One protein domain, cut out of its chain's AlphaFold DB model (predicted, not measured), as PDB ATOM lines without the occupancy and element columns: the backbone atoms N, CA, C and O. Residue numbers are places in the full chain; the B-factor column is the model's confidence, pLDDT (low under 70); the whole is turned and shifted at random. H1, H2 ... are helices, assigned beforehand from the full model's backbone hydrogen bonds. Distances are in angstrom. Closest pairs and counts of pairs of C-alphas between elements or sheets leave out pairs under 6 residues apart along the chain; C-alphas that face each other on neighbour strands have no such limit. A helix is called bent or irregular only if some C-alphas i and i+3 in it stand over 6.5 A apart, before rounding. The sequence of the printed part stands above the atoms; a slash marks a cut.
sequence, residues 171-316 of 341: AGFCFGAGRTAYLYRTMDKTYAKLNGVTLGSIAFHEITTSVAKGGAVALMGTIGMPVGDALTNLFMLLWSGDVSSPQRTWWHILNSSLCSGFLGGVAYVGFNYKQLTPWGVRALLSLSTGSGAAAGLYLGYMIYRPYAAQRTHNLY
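Overview. This is residues 171 to 316 of the 341 residues of the protein "Hypothetical_protein_-_conserved" of Leishmania infantum (UniProt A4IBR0). One long helix, H3, makes most of the length of a rod, with shorter helices folded back beside its two halves: H1 beside its first part, and H4 beside its later part. H5 folds back in turn along H4, on the side away from H3, which makes a stack of three helices over part of the length, while little H2 sits in the turn between H1 and H3 at one far end. The printed part has 146 residues with five named helices, H1 to H5 in order along the chain, and no named strand; the class is all helix. It is loose, with a radius of gyration of the C-alphas of 21.1 A, and spans 70 by 31 by 20 A.

Arrangement. H1, residues 171 to 186, touches H3, residues 199 to 240, with residues 199 to 214 of H3 alone; their closest C-alphas, of Gly 176 and Ile 207, are 4.3 A apart. They run opposite ways at a steep tilt of 36 degrees, only just more than shallow. H2, residues 189 to 194, touches no helix. H4, residues 250 to 275, forms a helical hairpin with H3, touching residues 213 to 233 of H3 alone, at a steep tilt of 39 degrees, opposite ways; the closest C-alphas, of Gly 228 and Ser 256, are 3.9 A apart. H4 and H5, residues 278 to 309, form another helical hairpin at a shallow tilt of 20 degrees, opposite ways, with the closest C-alphas, of Leu 254 and Gly 296, 4.1 A apart. H3 and H5 are apart, and so are H1 and H4. The helix packing is mostly crossed, but only just: 1 of the 3 touching pairs is at a shallow tilt. Every O i to N i+4 pair is within hydrogen-bond range in H1 and H2; in H3 37 of 38 are, in H4 20 of 22 and in H5 25 of 28.

Along the chain. H1 begins at C-alpha 171, (109.439, 152.573, 187.832), and is 22.6 A long; H2 is 8.8 A. H3 runs 60.2 A from C-alpha 199, (122.812, 157.050, 203.301). H4 is 37.1 A long, with a kink of 40 degrees near residue 269, and is irregular: C-alphas 271 and 274 are 8.1 A apart. H5 is 43.4 A long, with a kink of 33 degrees near residue 301, and ends at C-alpha 309, (85.560, 150.058, 163.189).

Size, cuts and confidence. The two C-alphas farthest apart, of Leu 194 and Thr 312, are 71.1 A apart. The printed part has no cut and no long link; H3 to H4 is a short link of 9 residues, and the other three are tight. The mean pLDDT of the printed part is 85.8, and residues 242 to 247 and 312 to 316 are under 70.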
ATOM      1  N   ALA A 171     109.449 153.895 187.208       89.51
ATOM      2  CA  ALA A 171     109.439 152.573 187.832       89.51
ATOM      3  C   ALA A 171     110.820 152.208 188.412       89.51
ATOM      4  O   ALA A 171     110.910 151.721 189.539       89.51
ATOM      5  N   GLY A 172     111.896 152.505 187.676       89.59
ATOM      6  CA  GLY A 172     113.275 152.346 188.130       89.59
ATOM      7  C   GLY A 172     113.583 153.198 189.360       89.59
ATOM      8  O   GLY A 172     114.177 152.695 190.313       89.59
ATOM      9  N   PHE A 173     113.122 154.447 189.394       91.63
ATOM     10  CA  PHE A 173     113.244 155.333 190.550       91.63
ATOM     11  C   PHE A 173     112.519 154.760 191.772       91.63
ATOM     12  O   PHE A 173     113.131 154.631 192.828       91.63
ATOM     13  N   CYS A 174     111.259 154.336 191.629       91.78
ATOM     14  CA  CYS A 174     110.494 153.723 192.718       91.78
ATOM     15  C   CYS A 174     111.154 152.438 193.239       91.78
ATOM     16  O   CYS A 174     111.220 152.221 194.449       91.78
ATOM     17  N   PHE A 175     111.684 151.601 192.343       89.51
ATOM     18  CA  PHE A 175     112.418 150.396 192.722       89.51
ATOM     19  C   PHE A 175     113.717 150.724 193.474       89.51
ATOM     20  O   PHE A 175     113.993 150.129 194.516       89.51
ATOM     21  N   GLY A 176     114.486 151.701 192.984       89.23
ATOM     22  CA  GLY A 176     115.701 152.187 193.642       89.23
ATOM     23  C   GLY A 176     115.399 152.756 195.027       89.23
ATOM     24  O   GLY A 176     115.997 152.335 196.012       89.23
ATOM     25  N   ALA A 177     114.391 153.623 195.135       90.27
ATOM     26  CA  ALA A 177     113.929 154.176 196.404       90.27
ATOM     27  C   ALA A 177     113.494 153.072 197.386       90.27
ATOM     28  O   ALA A 177     113.948 153.048 198.530       90.27
ATOM     29  N   GLY A 178     112.697 152.097 196.940       90.56
ATOM     30  CA  GLY A 178     112.290 150.959 197.769       90.56
ATOM     31  C   GLY A 178     113.477 150.126 198.265       90.56
ATOM     32  O   GLY A 178     113.554 149.790 199.448       90.56
ATOM     33  N   ARG A 179     114.449 149.851 197.389       87.63
ATOM     34  CA  ARG A 179     115.672 149.113 197.734       87.63
ATOM     35  C   ARG A 179     116.540 149.874 198.732       87.63
ATOM     36  O   ARG A 179     117.049 149.274 199.673       87.63
ATOM     37  N   THR A 180     116.654 151.191 198.588       88.53
ATOM     38  CA  THR A 180     117.396 152.035 199.539       88.53
ATOM     39  C   THR A 180     116.722 152.088 200.904       88.53
ATOM     40  O   THR A 180     117.403 151.989 201.921       88.53
ATOM     41  N   ALA A 181     115.387 152.146 200.947       89.53
ATOM     42  CA  ALA A 181     114.628 152.081 202.191       89.53
ATOM     43  C   ALA A 181     114.774 150.713 202.878       89.53
ATOM     44  O   ALA A 181     114.888 150.648 204.103       89.53
ATOM     45  N   TYR A 182     114.808 149.625 202.101       89.89
ATOM     46  CA  TYR A 182     115.080 148.286 202.620       89.89
ATOM     47  C   TYR A 182     116.496 148.180 203.197       89.89
ATOM     48  O   TYR A 182     116.642 147.799 204.355       89.89
ATOM     49  N   LEU A 183     117.519 148.588 202.437       87.22
ATOM     50  CA  LEU A 183     118.911 148.601 202.898       87.22
ATOM     51  C   LEU A 183     119.085 149.479 204.137       87.22
ATOM     52  O   LEU A 183     119.767 149.083 205.070       87.22
ATOM     53  N   TYR A 184     118.424 150.634 204.209       84.35
ATOM     54  CA  TYR A 184     118.484 151.480 205.399       84.35
ATOM     55  C   TYR A 184     117.916 150.800 206.653       84.35
ATOM     56  O   TYR A 184     118.419 151.021 207.754       84.35
ATOM     57  N   ARG A 185     116.873 149.977 206.503       87.20
ATOM     58  CA  ARG A 185     116.274 149.237 207.622       87.20
ATOM     59  C   ARG A 185     117.115 148.046 208.068       87.20
ATOM     60  O   ARG A 185     117.065 147.705 209.243       87.20
ATOM     61  N   THR A 186     117.841 147.412 207.152       88.44
ATOM     62  CA  THR A 186     118.597 146.179 207.426       88.44
ATOM     63  C   THR A 186     120.091 146.404 207.655       88.44
ATOM     64  O   THR A 186     120.760 145.518 208.175       88.44
ATOM     65  N   MET A 187     120.626 147.572 207.296       80.88
ATOM     66  CA  MET A 187     122.040 147.896 207.456       80.88
ATOM     67  C   MET A 187     122.382 148.251 208.905       80.88
ATOM     68  O   MET A 187     121.730 149.090 209.534       80.88
ATOM     69  N   ASP A 188     123.473 147.673 209.406       84.29
ATOM     70  CA  ASP A 188     124.049 148.069 210.686       84.29
ATOM     71  C   ASP A 188     124.612 149.498 210.596       84.29
ATOM     72  O   ASP A 188     125.541 149.805 209.838       84.29
ATOM     73  N   LYS A 189     124.027 150.397 211.390       81.82
ATOM     74  CA  LYS A 189     124.372 151.822 211.415       81.82
ATOM     75  C   LYS A 189     125.792 152.065 211.921       81.82
ATOM     76  O   LYS A 189     126.387 153.081 211.561       81.82
ATOM     77  N   THR A 190     126.324 151.176 212.760       81.63
ATOM     78  CA  THR A 190     127.693 151.295 213.281       81.63
ATOM     79  C   THR A 190     128.709 150.988 212.183       81.63
ATOM     80  O   THR A 190     129.603 151.797 211.928       81.63
ATOM     81  N   TYR A 191     128.487 149.902 211.441       79.90
ATOM     82  CA  TYR A 191     129.312 149.485 210.308       79.90
ATOM     83  C   TYR A 191     129.333 150.521 209.173       79.90
ATOM     84  O   TYR A 191     130.387 150.817 208.608       79.90
ATOM     85  N   ALA A 192     128.185 151.127 208.860       75.00
ATOM     86  CA  ALA A 192     128.099 152.159 207.825       75.00
ATOM     87  C   ALA A 192     128.906 153.421 208.176       75.00
ATOM     88  O   ALA A 192     129.599 153.972 207.319       75.00
ATOM     89  N   LYS A 193     128.856 153.852 209.445       79.33
ATOM     90  CA  LYS A 193     129.632 155.001 209.936       79.33
ATOM     91  C   LYS A 193     131.138 154.741 209.890       79.33
ATOM     92  O   LYS A 193     131.875 155.632 209.487       79.33
ATOM     93  N   LEU A 194     131.576 153.535 210.259       80.38
ATOM     94  CA  LEU A 194     132.990 153.134 210.226       80.38
ATOM     95  C   LEU A 194     133.574 153.155 208.806       80.38
ATOM     96  O   LEU A 194     134.696 153.608 208.617       80.38
ATOM     97  N   ASN A 195     132.798 152.728 207.808       82.08
ATOM     98  CA  ASN A 195     133.234 152.717 206.408       82.08
ATOM     99  C   ASN A 195     132.996 154.046 205.665       82.08
ATOM    100  O   ASN A 195     133.216 154.116 204.458       82.08
ATOM    101  N   GLY A 196     132.503 155.090 206.342       79.00
ATOM    102  CA  GLY A 196     132.214 156.387 205.716       79.00
ATOM    103  C   GLY A 196     131.089 156.355 204.673       79.00
ATOM    104  O   GLY A 196     130.934 157.297 203.894       79.00
ATOM    105  N   VAL A 197     130.280 155.291 204.641       76.24
ATOM    106  CA  VAL A 197     129.197 155.146 203.668       76.24
ATOM    107  C   VAL A 197     127.977 155.910 204.175       76.24
ATOM    108  O   VAL A 197     127.285 155.492 205.104       76.24
ATOM    109  N   THR A 198     127.699 157.058 203.558       82.27
ATOM    110  CA  THR A 198     126.510 157.852 203.885       82.27
ATOM    111  C   THR A 198     125.261 157.264 203.230       82.27
ATOM    112  O   THR A 198     125.308 156.727 202.120       82.27
ATOM    113  N   LEU A 199     124.105 157.424 203.884       80.37
ATOM    114  CA  LEU A 199     122.812 157.050 203.301       80.37
ATOM    115  C   LEU A 199     122.577 157.743 201.952       80.37
ATOM    116  O   LEU A 199     122.059 157.117 201.036       80.37
ATOM    117  N   GLY A 200     123.005 159.001 201.814       84.68
ATOM    118  CA  GLY A 200     122.935 159.732 200.549       84.68
ATOM    119  C   GLY A 200     123.729 159.052 199.433       84.68
ATOM    120  O   GLY A 200     123.220 158.929 198.323       84.68
ATOM    121  N   SER A 201     124.926 158.533 199.732       86.35
ATOM    122  CA  SER A 201     125.741 157.800 198.757       86.35
ATOM    123  C   SER A 201     125.087 156.484 198.327       86.35
ATOM    124  O   SER A 201     125.065 156.181 197.135       86.35
ATOM    125  N   ILE A 202     124.526 155.715 199.269       84.37
ATOM    126  CA  ILE A 202     123.799 154.471 198.950       84.37
ATOM    127  C   ILE A 202     122.557 154.797 198.122       84.37
ATOM    128  O   ILE A 202     122.314 154.171 197.093       84.37
ATOM    129  N   ALA A 203     121.789 155.802 198.551       87.21
ATOM    130  CA  ALA A 203     120.577 156.233 197.873       87.21
ATOM    131  C   ALA A 203     120.860 156.649 196.432       87.21
ATOM    132  O   ALA A 203     120.221 156.153 195.509       87.21
ATOM    133  N   PHE A 204     121.862 157.503 196.233       89.79
ATOM    134  CA  PHE A 204     122.241 157.965 194.908       89.79
ATOM    135  C   PHE A 204     122.712 156.813 194.018       89.79
ATOM    136  O   PHE A 204     122.264 156.707 192.879       89.79
ATOM    137  N   HIS A 205     123.554 155.911 194.528       89.40
ATOM    138  CA  HIS A 205     124.045 154.773 193.752       89.40
ATOM    139  C   HIS A 205     122.918 153.811 193.341       89.40
ATOM    140  O   HIS A 205     122.790 153.447 192.171       89.40
ATOM    141  N   GLU A 206     122.053 153.413 194.272       88.86
ATOM    142  CA  GLU A 206     120.963 152.476 193.982       88.86
ATOM    143  C   GLU A 206     119.886 153.102 193.080       88.86
ATOM    144  O   GLU A 206     119.398 152.435 192.171       88.86
ATOM    145  N   ILE A 207     119.549 154.385 193.273       92.28
ATOM    146  CA  ILE A 207     118.570 155.092 192.432       92.28
ATOM    147  C   ILE A 207     119.123 155.323 191.021       92.28
ATOM    148  O   ILE A 207     118.427 155.076 190.039       92.28
ATOM    149  N   THR A 208     120.365 155.788 190.878       92.60
ATOM    150  CA  THR A 208     120.934 156.050 189.543       92.60
ATOM    151  C   THR A 208     121.110 154.765 188.743       92.60
ATOM    152  O   THR A 208     120.759 154.730 187.564       92.60
ATOM    153  N   THR A 209     121.570 153.682 189.375       90.52
ATOM    154  CA  THR A 209     121.705 152.380 188.705       90.52
ATOM    155  C   THR A 209     120.350 151.777 188.335       90.52
ATOM    156  O   THR A 209     120.216 151.218 187.244       90.52
ATOM    157  N   SER A 210     119.319 151.912 189.177       91.29
ATOM    158  CA  SER A 210     117.972 151.426 188.856       91.29
ATOM    159  C   SER A 210     117.300 152.250 187.754       91.29
ATOM    160  O   SER A 210     116.660 151.674 186.871       91.29
ATOM    161  N   VAL A 211     117.485 153.573 187.746       92.78
ATOM    162  CA  VAL A 211     117.014 154.467 186.678       92.78
ATOM    163  C   VAL A 211     117.730 154.166 185.362       92.78
ATOM    164  O   VAL A 211     117.068 154.064 184.332       92.78
ATOM    165  N   ALA A 212     119.048 153.942 185.381       92.22
ATOM    166  CA  ALA A 212     119.812 153.567 184.191       92.22
ATOM    167  C   ALA A 212     119.349 152.219 183.610       92.22
ATOM    168  O   ALA A 212     119.115 152.114 182.406       92.22
ATOM    169  N   LYS A 213     119.128 151.207 184.466       91.34
ATOM    170  CA  LYS A 213     118.525 149.925 184.057       91.34
ATOM    171  C   LYS A 213     117.131 150.129 183.459       91.34
ATOM    172  O   LYS A 213     116.834 149.565 182.411       91.34
ATOM    173  N   GLY A 214     116.296 150.961 184.086       90.37
ATOM    174  CA  GLY A 214     114.974 151.324 183.569       90.37
ATOM    175  C   GLY A 214     115.043 152.005 182.199       90.37
ATOM    176  O   GLY A 214     114.257 151.681 181.313       90.37
ATOM    177  N   GLY A 215     116.026 152.882 181.989       91.50
ATOM    178  CA  GLY A 215     116.287 153.517 180.699       91.50
ATOM    179  C   GLY A 215     116.661 152.511 179.609       91.50
ATOM    180  O   GLY A 215     116.092 152.544 178.521       91.50
ATOM    181  N   ALA A 216     117.547 151.560 179.905       91.04
ATOM    182  CA  ALA A 216     117.922 150.513 178.954       91.04
ATOM    183  C   ALA A 216     116.750 149.568 178.616       91.04
ATOM    184  O   ALA A 216     116.573 149.186 177.459       91.04
ATOM    185  N   VAL A 217     115.914 149.235 179.606       91.45
ATOM    186  CA  VAL A 217     114.672 148.471 179.395       91.45
ATOM    187  C   VAL A 217     113.702 149.234 178.491       91.45
ATOM    188  O   VAL A 217     113.125 148.627 177.592       91.45
ATOM    189  N   ALA A 218     113.562 150.552 178.670       92.24
ATOM    190  CA  ALA A 218     112.750 151.387 177.786       92.24
ATOM    191  C   ALA A 218     113.266 151.359 176.343       92.24
ATOM    192  O   ALA A 218     112.476 151.135 175.432       92.24
ATOM    193  N   LEU A 219     114.577 151.518 176.126       91.82
ATOM    194  CA  LEU A 219     115.167 151.447 174.785       91.82
ATOM    195  C   LEU A 219     114.854 150.105 174.109       91.82
ATOM    196  O   LEU A 219     114.337 150.078 172.993       91.82
ATOM    197  N   MET A 220     115.072 148.987 174.800       91.05
ATOM    198  CA  MET A 220     114.777 147.663 174.242       91.05
ATOM    199  C   MET A 220     113.277 147.429 174.022       91.05
ATOM    200  O   MET A 220     112.889 146.850 173.008       91.05
ATOM    201  N   GLY A 221     112.422 147.937 174.914       89.65
ATOM    202  CA  GLY A 221     110.971 147.919 174.728       89.65
ATOM    203  C   GLY A 221     110.533 148.702 173.488       89.65
ATOM    204  O   GLY A 221     109.697 148.225 172.723       89.65
ATOM    205  N   THR A 222     111.155 149.855 173.223       88.34
ATOM    206  CA  THR A 222     110.828 150.690 172.053       88.34
ATOM    207  C   THR A 222     111.213 150.038 170.739       88.34
ATOM    208  O   THR A 222     110.476 150.171 169.769       88.34
ATOM    209  N   ILE A 223     112.301 149.264 170.711       88.46
ATOM    210  CA  ILE A 223     112.680 148.444 169.552       88.46
ATOM    211  C   ILE A 223     111.646 147.333 169.317       88.46
ATOM    212  O   ILE A 223     111.380 146.959 168.177       88.46
ATOM    213  N   GLY A 224     110.999 146.838 170.374       88.17
ATOM    214  CA  GLY A 224     109.964 145.807 170.265       88.17
ATOM    215  C   GLY A 224     108.698 146.260 169.544       88.17
ATOM    216  O   GLY A 224     108.031 145.430 168.933       88.17
ATOM    217  N   MET A 225     108.393 147.561 169.545       87.47
ATOM    218  CA  MET A 225     107.227 148.120 168.851       87.47
ATOM    219  C   MET A 225     107.267 147.912 167.326       87.47
ATOM    220  O   MET A 225     106.373 147.233 166.810       87.47
ATOM    221  N   PRO A 226     108.280 148.416 166.586       85.44
ATOM    222  CA  PRO A 226     108.374 148.204 165.144       85.44
ATOM    223  C   PRO A 226     108.600 146.732 164.792       85.44
ATOM    224  O   PRO A 226     108.106 146.280 163.764       85.44
ATOM    225  N   VAL A 227     109.293 145.965 165.644       87.54
ATOM    226  CA  VAL A 227     109.461 144.516 165.444       87.54
ATOM    227  C   VAL A 227     108.107 143.805 165.490       87.54
ATOM    228  O   VAL A 227     107.812 143.012 164.601       87.54
ATOM    229  N   GLY A 228     107.255 144.107 166.471       87.68
ATOM    230  CA  GLY A 228     105.931 143.494 166.563       87.68
ATOM    231  C   GLY A 228     104.979 143.926 165.446       87.68
ATOM    232  O   GLY A 228     104.215 143.094 164.954       87.68
ATOM    233  N   ASP A 229     105.055 145.178 164.979       86.04
ATOM    234  CA  ASP A 229     104.298 145.617 163.795       86.04
ATOM    235  C   ASP A 229     104.771 144.879 162.531       86.04
ATOM    236  O   ASP A 229     103.954 144.327 161.795       86.04
ATOM    237  N   ALA A 230     106.088 144.765 162.318       84.49
ATOM    238  CA  ALA A 230     106.669 144.035 161.190       84.49
ATOM    239  C   ALA A 230     106.318 142.538 161.207       84.49
ATOM    240  O   ALA A 230     105.929 141.990 160.176       84.49
ATOM    241  N   LEU A 231     106.390 141.881 162.370       85.91
ATOM    242  CA  LEU A 231     105.983 140.481 162.528       85.91
ATOM    243  C   LEU A 231     104.493 140.287 162.245       85.91
ATOM    244  O   LEU A 231     104.113 139.303 161.615       85.91
ATOM    245  N   THR A 232     103.648 141.234 162.661       86.39
ATOM    246  CA  THR A 232     102.212 141.175 162.359       86.39
ATOM    247  C   THR A 232     101.959 141.358 160.871       86.39
ATOM    248  O   THR A 232     101.174 140.612 160.302       86.39
ATOM    249  N   ASN A 233     102.653 142.290 160.217       82.82
ATOM    250  CA  ASN A 233     102.562 142.479 158.770       82.82
ATOM    251  C   ASN A 233     102.991 141.223 158.003       82.82
ATOM    252  O   ASN A 233     102.314 140.825 157.061       82.82
ATOM    253  N   LEU A 234     104.070 140.564 158.433       81.80
ATOM    254  CA  LEU A 234     104.527 139.309 157.840       81.80
ATOM    255  C   LEU A 234     103.527 138.169 158.071       81.80
ATOM    256  O   LEU A 234     103.246 137.406 157.152       81.80
ATOM    257  N   PHE A 235     102.952 138.069 159.269       84.26
ATOM    258  CA  PHE A 235     101.906 137.088 159.555       84.26
ATOM    259  C   PHE A 235     100.652 137.330 158.709       84.26
ATOM    260  O   PHE A 235     100.122 136.392 158.125       84.26
ATOM    261  N   MET A 236     100.205 138.584 158.604       81.98
ATOM    262  CA  MET A 236      99.055 138.951 157.779       81.98
ATOM    263  C   MET A 236      99.323 138.647 156.307       81.98
ATOM    264  O   MET A 236      98.470 138.048 155.673       81.98
ATOM    265  N   LEU A 237     100.525 138.944 155.800       79.85
ATOM    266  CA  LEU A 237     100.939 138.578 154.445       79.85
ATOM    267  C   LEU A 237     100.851 137.063 154.207       79.85
ATOM    268  O   LEU A 237     100.331 136.633 153.183       79.85
ATOM    269  N   LEU A 238     101.349 136.252 155.144       82.69
ATOM    270  CA  LEU A 238     101.287 134.790 155.039       82.69
ATOM    271  C   LEU A 238      99.853 134.255 155.145       82.69
ATOM    272  O   LEU A 238      99.538 133.238 154.536       82.69
ATOM    273  N   TRP A 239      99.001 134.918 155.928       82.97
ATOM    274  CA  TRP A 239      97.632 134.482 156.181       82.97
ATOM    275  C   TRP A 239      96.656 134.879 155.068       82.97
ATOM    276  O   TRP A 239      95.857 134.052 154.638       82.97
ATOM    277  N   SER A 240      96.685 136.137 154.616       79.98
ATOM    278  CA  SER A 240      95.779 136.641 153.575       79.98
ATOM    279  C   SER A 240      96.330 136.476 152.161       79.98
ATOM    280  O   SER A 240      95.553 136.501 151.214       79.98
ATOM    281  N   GLY A 241      97.648 136.325 151.998       71.67
ATOM    282  CA  GLY A 241      98.307 136.347 150.688       71.67
ATOM    283  C   GLY A 241      98.409 137.744 150.062       71.67
ATOM    284  O   GLY A 241      99.012 137.891 149.000       71.67
ATOM    285  N   ASP A 242      97.876 138.778 150.719       67.56
ATOM    286  CA  ASP A 242      97.838 140.142 150.195       67.56
ATOM    287  C   ASP A 242      99.005 140.981 150.732       67.56
ATOM    288  O   ASP A 242      99.144 141.207 151.933       67.56
ATOM    289  N   VAL A 243      99.818 141.533 149.826       61.39
ATOM    290  CA  VAL A 243     100.906 142.478 150.164       61.39
ATOM    291  C   VAL A 243     100.361 143.867 150.525       61.39
ATOM    292  O   VAL A 243     101.044 144.678 151.150       61.39
ATOM    293  N   SER A 244      99.124 144.170 150.128       51.37
ATOM    294  CA  SER A 244      98.611 145.536 150.022       51.37
ATOM    295  C   SER A 244      97.533 145.914 151.033       51.37
ATOM    296  O   SER A 244      96.795 146.860 150.766       51.37
ATOM    297  N   SER A 245      97.415 145.250 152.187       51.83
ATOM    298  CA  SER A 245      96.551 145.750 153.265       51.83
ATOM    299  C   SER A 245      97.369 146.562 154.282       51.83
ATOM    300  O   SER A 245      97.710 146.041 155.343       51.83
ATOM    301  N   PRO A 246      97.677 147.856 154.047       57.92
ATOM    302  CA  PRO A 246      98.337 148.679 155.056       57.92
ATOM    303  C   PRO A 246      97.382 149.044 156.208       57.92
ATOM    304  O   PRO A 246      97.698 149.891 157.035       57.92
ATOM    305  N   GLN A 247      96.178 148.471 156.281       69.11
ATOM    306  CA  GLN A 247      95.275 148.756 157.384       69.11
ATOM    307  C   GLN A 247      95.774 148.091 158.666       69.11
ATOM    308  O   GLN A 247      95.644 146.884 158.858       69.11
ATOM    309  N   ARG A 248      96.283 148.914 159.585       77.47
ATOM    310  CA  ARG A 248      96.623 148.467 160.932       77.47
ATOM    311  C   ARG A 248      95.359 148.053 161.684       77.47
ATOM    312  O   ARG A 248      94.521 148.894 162.022       77.47
ATOM    313  N   THR A 249      95.243 146.763 161.977       82.56
ATOM    314  CA  THR A 249      94.203 146.199 162.852       82.56
ATOM    315  C   THR A 249      94.624 146.235 164.328       82.56
ATOM    316  O   THR A 249      95.783 146.486 164.660       82.56
ATOM    317  N   TRP A 250      93.689 145.968 165.244       86.19
ATOM    318  CA  TRP A 250      93.985 145.917 166.683       86.19
ATOM    319  C   TRP A 250      95.012 144.831 167.057       86.19
ATOM    320  O   TRP A 250      95.703 144.973 168.066       86.19
ATOM    321  N   TRP A 251      95.172 143.797 166.221       86.90
ATOM    322  CA  TRP A 251      96.198 142.762 166.382       86.90
ATOM    323  C   TRP A 251      97.624 143.316 166.326       86.90
ATOM    324  O   TRP A 251      98.481 142.849 167.072       86.90
ATOM    325  N   HIS A 252      97.877 144.350 165.518       87.59
ATOM    326  CA  HIS A 252      99.203 144.976 165.445       87.59
ATOM    327  C   HIS A 252      99.588 145.625 166.771       87.59
ATOM    328  O   HIS A 252     100.739 145.543 167.178       87.59
ATOM    329  N   ILE A 253      98.621 146.231 167.468       88.62
ATOM    330  CA  ILE A 253      98.839 146.877 168.771       88.62
ATOM    331  C   ILE A 253      99.090 145.830 169.854       88.62
ATOM    332  O   ILE A 253      99.937 146.017 170.726       88.62
ATOM    333  N   LEU A 254      98.375 144.706 169.790       91.01
ATOM    334  CA  LEU A 254      98.611 143.590 170.694       91.01
ATOM    335  C   LEU A 254     100.022 143.022 170.513       91.01
ATOM    336  O   LEU A 254     100.756 142.894 171.490       91.01
ATOM    337  N   ASN A 255     100.409 142.720 169.275       90.33
ATOM    338  CA  ASN A 255     101.701 142.114 168.970       90.33
ATOM    339  C   ASN A 255     102.873 143.075 169.192       90.33
ATOM    340  O   ASN A 255     103.912 142.646 169.693       90.33
ATOM    341  N   SER A 256     102.721 144.367 168.881       90.42
ATOM    342  CA  SER A 256     103.732 145.383 169.192       90.42
ATOM    343  C   SER A 256     103.946 145.497 170.700       90.42
ATOM    344  O   SER A 256     105.083 145.414 171.168       90.42
ATOM    345  N   SER A 257     102.864 145.564 171.481       91.50
ATOM    346  CA  SER A 257     102.923 145.596 172.946       91.50
ATOM    347  C   SER A 257     103.518 144.317 173.535       91.50
ATOM    348  O   SER A 257     104.384 144.388 174.410       91.50
ATOM    349  N   LEU A 258     103.146 143.149 173.013       92.73
ATOM    350  CA  LEU A 258     103.724 141.863 173.406       92.73
ATOM    351  C   LEU A 258     105.235 141.827 173.139       92.73
ATOM    352  O   LEU A 258     106.005 141.505 174.045       92.73
ATOM    353  N   CYS A 259     105.674 142.214 171.937       92.11
ATOM    354  CA  CYS A 259     107.092 142.245 171.571       92.11
ATOM    355  C   CYS A 259     107.880 143.263 172.404       92.11
ATOM    356  O   CYS A 259     109.000 142.968 172.822       92.11
ATOM    357  N   SER A 260     107.300 144.428 172.710       91.90
ATOM    358  CA  SER A 260     107.925 145.405 173.612       91.90
ATOM    359  C   SER A 260     108.088 144.871 175.035       91.90
ATOM    360  O   SER A 260     109.159 145.019 175.622       91.90
ATOM    361  N   GLY A 261     107.068 144.189 175.567       92.06
ATOM    362  CA  GLY A 261     107.121 143.560 176.884       92.06
ATOM    363  C   GLY A 261     108.162 142.446 176.931       92.06
ATOM    364  O   GLY A 261     108.934 142.364 177.882       92.06
ATOM    365  N   PHE A 262     108.243 141.633 175.876       94.34
ATOM    366  CA  PHE A 262     109.253 140.587 175.741       94.34
ATOM    367  C   PHE A 262     110.676 141.153 175.662       94.34
ATOM    368  O   PHE A 262     111.513 140.782 176.482       94.34
ATOM    369  N   LEU A 263     110.968 142.079 174.740       93.48
ATOM    370  CA  LEU A 263     112.319 142.642 174.597       93.48
ATOM    371  C   LEU A 263     112.741 143.473 175.813       93.48
ATOM    372  O   LEU A 263     113.888 143.376 176.253       93.48
ATOM    373  N   GLY A 264     111.819 144.237 176.406       91.07
ATOM    374  CA  GLY A 264     112.056 144.923 177.676       91.07
ATOM    375  C   GLY A 264     112.355 143.938 178.812       91.07
ATOM    376  O   GLY A 264     113.287 144.144 179.592       91.07
ATOM    377  N   GLY A 265     111.627 142.821 178.864       91.65
ATOM    378  CA  GLY A 265     111.873 141.714 179.785       91.65
ATOM    379  C   GLY A 265     113.249 141.075 179.607       91.65
ATOM    380  O   GLY A 265     113.974 140.898 180.585       91.65
ATOM    381  N   VAL A 266     113.640 140.778 178.366       93.43
ATOM    382  CA  VAL A 266     114.963 140.230 178.023       93.43
ATOM    383  C   VAL A 266     116.073 141.175 178.471       93.43
ATOM    384  O   VAL A 266     117.036 140.729 179.093       93.43
ATOM    385  N   ALA A 267     115.921 142.480 178.237       92.92
ATOM    386  CA  ALA A 267     116.878 143.479 178.699       92.92
ATOM    387  C   ALA A 267     117.010 143.472 180.229       92.92
ATOM    388  O   ALA A 267     118.116 143.404 180.767       92.92
ATOM    389  N   TYR A 268     115.880 143.478 180.943       90.07
ATOM    390  CA  TYR A 268     115.866 143.453 182.405       90.07
ATOM    391  C   TYR A 268     116.503 142.179 182.976       90.07
ATOM    392  O   TYR A 268     117.275 142.241 183.938       90.07
ATOM    393  N   VAL A 269     116.208 141.025 182.377       92.59
ATOM    394  CA  VAL A 269     116.825 139.746 182.735       92.59
ATOM    395  C   VAL A 269     118.322 139.777 182.464       92.59
ATOM    396  O   VAL A 269     119.081 139.357 183.330       92.59
ATOM    397  N   GLY A 270     118.765 140.322 181.330       90.95
ATOM    398  CA  GLY A 270     120.185 140.455 181.002       90.95
ATOM    399  C   GLY A 270     120.968 141.203 182.085       90.95
ATOM    400  O   GLY A 270     122.009 140.729 182.537       90.95
ATOM    401  N   PHE A 271     120.423 142.313 182.596       88.09
ATOM    402  CA  PHE A 271     121.062 143.082 183.673       88.09
ATOM    403  C   PHE A 271     121.066 142.389 185.038       88.09
ATOM    404  O   PHE A 271     121.903 142.717 185.882       88.09
ATOM    405  N   ASN A 272     120.132 141.471 185.291       86.65
ATOM    406  CA  ASN A 272     119.981 140.812 186.590       86.65
ATOM    407  C   ASN A 272     120.258 139.302 186.533       86.65
ATOM    408  O   ASN A 272     120.014 138.604 187.512       86.65
ATOM    409  N   TYR A 273     120.818 138.794 185.431       88.11
ATOM    410  CA  TYR A 273     120.993 137.360 185.186       88.11
ATOM    411  C   TYR A 273     121.759 136.658 186.314       88.11
ATOM    412  O   TYR A 273     121.340 135.607 186.784       88.11
ATOM    413  N   LYS A 274     122.824 137.285 186.831       87.18
ATOM    414  CA  LYS A 274     123.630 136.740 187.941       87.18
ATOM    415  C   LYS A 274     122.864 136.605 189.264       87.18
ATOM    416  O   LYS A 274     123.287 135.852 190.129       87.18
ATOM    417  N   GLN A 275     121.782 137.362 189.442       84.64
ATOM    418  CA  GLN A 275     120.963 137.368 190.659       84.64
ATOM    419  C   GLN A 275     119.712 136.488 190.524       84.64
ATOM    420  O   GLN A 275     118.977 136.320 191.495       84.64
ATOM    421  N   LEU A 276     119.443 135.952 189.331       85.87
ATOM    422  CA  LEU A 276     118.213 135.236 189.021       85.87
ATOM    423  C   LEU A 276     118.478 133.743 188.853       85.87
ATOM    424  O   LEU A 276     119.366 133.321 188.118       85.87
ATOM    425  N   THR A 277     117.647 132.926 189.495       91.07
ATOM    426  CA  THR A 277     117.588 131.491 189.204       91.07
ATOM    427  C   THR A 277     116.964 131.263 187.821       91.07
ATOM    428  O   THR A 277     116.188 132.104 187.355       91.07
ATOM    429  N   PRO A 278     117.209 130.116 187.155       91.26
ATOM    430  CA  PRO A 278     116.585 129.811 185.863       91.26
ATOM    431  C   PRO A 278     115.051 129.897 185.888       91.26
ATOM    432  O   PRO A 278     114.429 130.329 184.917       91.26
ATOM    433  N   TRP A 279     114.434 129.530 187.015       92.30
ATOM    434  CA  TRP A 279     112.995 129.688 187.220       92.30
ATOM    435  C   TRP A 279     112.590 131.163 187.357       92.30
ATOM    436  O   TRP A 279     111.640 131.593 186.707       92.30
ATOM    437  N   GLY A 280     113.354 131.961 188.112       89.29
ATOM    438  CA  GLY A 280     113.146 133.409 188.222       89.29
ATOM    439  C   GLY A 280     113.260 134.134 186.877       89.29
ATOM    440  O   GLY A 280     112.458 135.021 186.593       89.29
ATOM    441  N   VAL A 281     114.187 133.711 186.010       91.65
ATOM    442  CA  VAL A 281     114.301 134.219 184.633       91.65
ATOM    443  C   VAL A 281     113.016 133.963 183.845       91.65
ATOM    444  O   VAL A 281     112.455 134.894 183.268       91.65
ATOM    445  N   ARG A 282     112.512 132.720 183.848       92.99
ATOM    446  CA  ARG A 282     111.271 132.364 183.138       92.99
ATOM    447  C   ARG A 282     110.070 133.140 183.672       92.99
ATOM    448  O   ARG A 282     109.304 133.670 182.874       92.99
ATOM    449  N   ALA A 283     109.942 133.255 184.995       92.75
ATOM    450  CA  ALA A 283     108.850 133.982 185.635       92.75
ATOM    451  C   ALA A 283     108.853 135.477 185.264       92.75
ATOM    452  O   ALA A 283     107.810 136.031 184.911       92.75
ATOM    453  N   LEU A 284     110.023 136.127 185.270       91.12
ATOM    454  CA  LEU A 284     110.152 137.538 184.892       91.12
ATOM    455  C   LEU A 284     109.878 137.779 183.408       91.12
ATOM    456  O   LEU A 284     109.194 138.745 183.064       91.12
ATOM    457  N   LEU A 285     110.358 136.898 182.527       93.15
ATOM    458  CA  LEU A 285     110.017 136.967 181.106       93.15
ATOM    459  C   LEU A 285     108.510 136.792 180.904       93.15
ATOM    460  O   LEU A 285     107.892 137.627 180.253       93.15
ATOM    461  N   SER A 286     107.881 135.799 181.538       93.45
ATOM    462  CA  SER A 286     106.429 135.614 181.423       93.45
ATOM    463  C   SER A 286     105.627 136.789 181.982       93.45
ATOM    464  O   SER A 286     104.608 137.153 181.407       93.45
ATOM    465  N   LEU A 287     106.086 137.421 183.065       93.19
ATOM    466  CA  LEU A 287     105.397 138.559 183.676       93.19
ATOM    467  C   LEU A 287     105.543 139.828 182.830       93.19
ATOM    468  O   LEU A 287     104.575 140.559 182.629       93.19
ATOM    469  N   SER A 288     106.736 140.089 182.299       91.18
ATOM    470  CA  SER A 288     106.980 141.229 181.404       91.18
ATOM    471  C   SER A 288     106.247 141.075 180.069       91.18
ATOM    472  O   SER A 288     105.559 141.994 179.631       91.18
ATOM    473  N   THR A 289     106.285 139.887 179.459       93.23
ATOM    474  CA  THR A 289     105.493 139.591 178.258       93.23
ATOM    475  C   THR A 289     103.994 139.618 178.553       93.23
ATOM    476  O   THR A 289     103.236 140.189 177.777       93.23
ATOM    477  N   GLY A 290     103.553 139.072 179.689       93.82
ATOM    478  CA  GLY A 290     102.149 139.054 180.099       93.82
ATOM    479  C   GLY A 290     101.587 140.448 180.384       93.82
ATOM    480  O   GLY A 290     100.488 140.763 179.941       93.82
ATOM    481  N   SER A 291     102.350 141.314 181.053       91.35
ATOM    482  CA  SER A 291     101.966 142.718 181.267       91.35
ATOM    483  C   SER A 291     101.931 143.505 179.957       91.35
ATOM    484  O   SER A 291     100.973 144.243 179.723       91.35
ATOM    485  N   GLY A 292     102.899 143.285 179.060       91.83
ATOM    486  CA  GLY A 292     102.871 143.823 177.699       91.83
ATOM    487  C   GLY A 292     101.643 143.354 176.912       91.83
ATOM    488  O   GLY A 292     100.948 144.169 176.311       91.83
ATOM    489  N   ALA A 293     101.310 142.064 176.965       92.70
ATOM    490  CA  ALA A 293     100.134 141.509 176.303       92.70
ATOM    491  C   ALA A 293      98.822 142.044 176.899       92.70
ATOM    492  O   ALA A 293      97.917 142.391 176.149       92.70
ATOM    493  N   ALA A 294      98.719 142.176 178.226       93.29
ATOM    494  CA  ALA A 294      97.544 142.737 178.893       93.29
ATOM    495  C   ALA A 294      97.330 144.215 178.530       93.29
ATOM    496  O   ALA A 294      96.214 144.615 178.195       93.29
ATOM    497  N   ALA A 295      98.402 145.017 178.527       90.79
ATOM    498  CA  ALA A 295      98.353 146.404 178.070       90.79
ATOM    499  C   ALA A 295      97.960 146.491 176.586       90.79
ATOM    500  O   ALA A 295      97.101 147.291 176.222       90.79
ATOM    501  N   GLY A 296      98.523 145.620 175.745       90.38
ATOM    502  CA  GLY A 296      98.202 145.528 174.321       90.38
ATOM    503  C   GLY A 296      96.760 145.104 174.057       90.38
ATOM    504  O   GLY A 296      96.108 145.673 173.188       90.38
ATOM    505  N   LEU A 297      96.228 144.159 174.834       92.29
ATOM    506  CA  LEU A 297      94.824 143.753 174.790       92.29
ATOM    507  C   LEU A 297      93.913 144.908 175.188       92.29
ATOM    508  O   LEU A 297      92.948 145.182 174.487       92.29
ATOM    509  N   TYR A 298      94.222 145.621 176.269       92.32
ATOM    510  CA  TYR A 298      93.414 146.759 176.692       92.32
ATOM    511  C   TYR A 298      93.428 147.885 175.644       92.32
ATOM    512  O   TYR A 298      92.373 148.302 175.164       92.32
ATOM    513  N   LEU A 299      94.612 148.332 175.217       90.49
ATOM    514  CA  LEU A 299      94.759 149.408 174.232       90.49
ATOM    515  C   LEU A 299      94.229 149.001 172.849       90.49
ATOM    516  O   LEU A 299      93.550 149.782 172.188       90.49
ATOM    517  N   GLY A 300      94.504 147.775 172.412       88.74
ATOM    518  CA  GLY A 300      94.072 147.250 171.121       88.74
ATOM    519  C   GLY A 300      92.572 146.967 171.078       88.74
ATOM    520  O   GLY A 300      91.872 147.456 170.194       88.74
ATOM    521  N   TYR A 301      92.053 146.195 172.030       88.21
ATOM    522  CA  TYR A 301      90.672 145.716 172.001       88.21
ATOM    523  C   TYR A 301      89.664 146.741 172.529       88.21
ATOM    524  O   TYR A 301      88.609 146.902 171.920       88.21
ATOM    525  N   MET A 302      89.962 147.436 173.634       88.71
ATOM    526  CA  MET A 302      89.002 148.372 174.240       88.71
ATOM    527  C   MET A 302      89.062 149.763 173.610       88.71
ATOM    528  O   MET A 302      88.020 150.384 173.429       88.71
ATOM    529  N   ILE A 303      90.257 150.254 173.265       88.68
ATOM    530  CA  ILE A 303      90.429 151.626 172.757       88.68
ATOM    531  C   ILE A 303      90.495 151.648 171.230       88.68
ATOM    532  O   ILE A 303      89.745 152.376 170.584       88.68
ATOM    533  N   TYR A 304      91.375 150.844 170.631       87.65
ATOM    534  CA  TYR A 304      91.644 150.952 169.200       87.65
ATOM    535  C   TYR A 304      90.594 150.267 168.323       87.65
ATOM    536  O   TYR A 304      90.218 150.824 167.298       87.65
ATOM    537  N   ARG A 305      90.081 149.090 168.701       86.29
ATOM    538  CA  ARG A 305      89.062 148.363 167.924       86.29
ATOM    539  C   ARG A 305      87.808 149.195 167.604       86.29
ATOM    540  O   ARG A 305      87.437 149.200 166.430       86.29
ATOM    541  N   PRO A 306      87.146 149.888 168.558       85.28
ATOM    542  CA  PRO A 306      85.967 150.693 168.226       85.28
ATOM    543  C   PRO A 306      86.314 151.854 167.293       85.28
ATOM    544  O   PRO A 306      85.563 152.142 166.366       85.28
ATOM    545  N   TYR A 307      87.479 152.473 167.481       84.00
ATOM    546  CA  TYR A 307      87.950 153.534 166.601       84.00
ATOM    547  C   TYR A 307      88.276 153.008 165.186       84.00
ATOM    548  O   TYR A 307      87.886 153.622 164.195       84.00
ATOM    549  N   ALA A 308      88.913 151.839 165.071       80.46
ATOM    550  CA  ALA A 308      89.198 151.193 163.792       80.46
ATOM    551  C   ALA A 308      87.911 150.801 163.047       80.46
ATOM    552  O   ALA A 308      87.856 150.936 161.830       80.46
ATOM    553  N   ALA A 309      86.867 150.376 163.768       81.55
ATOM    554  CA  ALA A 309      85.560 150.058 163.189       81.55
ATOM    555  C   ALA A 309      84.796 151.299 162.687       81.55
ATOM    556  O   ALA A 309      84.002 151.191 161.757       81.55
ATOM    557  N   GLN A 310      85.028 152.475 163.280       81.99
ATOM    558  CA  GLN A 310      84.407 153.746 162.876       81.99
ATOM    559  C   GLN A 310      85.189 154.490 161.785       81.99
ATOM    560  O   GLN A 310      84.772 155.562 161.337       81.99
ATOM    561  N   ARG A 311      86.350 153.976 161.373       72.18
ATOM    562  CA  ARG A 311      87.233 154.681 160.449       72.18
ATOM    563  C   ARG A 311      86.652 154.664 159.029       72.18
ATOM    564  O   ARG A 311      86.431 153.607 158.456       72.18
ATOM    565  N   THR A 312      86.461 155.848 158.445       68.49
ATOM    566  CA  THR A 312      85.917 156.022 157.082       68.49
ATOM    567  C   THR A 312      86.975 155.999 155.979       68.49
ATOM    568  O   THR A 312      86.632 155.898 154.807       68.49
ATOM    569  N   HIS A 313      88.252 156.145 156.334       65.19
ATOM    570  CA  HIS A 313      89.363 156.268 155.390       65.19
ATOM    571  C   HIS A 313      90.451 155.236 155.674       65.19
ATOM    572  O   HIS A 313      90.701 154.904 156.833       65.19
ATOM    573  N   ASN A 314      91.161 154.774 154.646       63.75
ATOM    574  CA  ASN A 314      92.324 153.920 154.867       63.75
ATOM    575  C   ASN A 314      93.483 154.771 155.417       63.75
ATOM    576  O   ASN A 314      93.848 155.778 154.817       63.75
ATOM    577  N   LEU A 315      94.086 154.354 156.541       62.40
ATOM    578  CA  LEU A 315      95.209 155.048 157.212       62.40
ATOM    579  C   LEU A 315      96.324 155.497 156.264       62.40
ATOM    580  O   LEU A 315      96.916 156.558 156.445       62.40
ATOM    581  N   TYR A 316      96.616 154.647 155.283       57.23
ATOM    582  CA  TYR A 316      97.701 154.821 154.331       57.23
ATOM    583  C   TYR A 316      97.197 154.687 152.897       57.23
ATOM    584  O   TYR A 316      97.952 154.263 152.022       57.23
TER     585      TYR A 316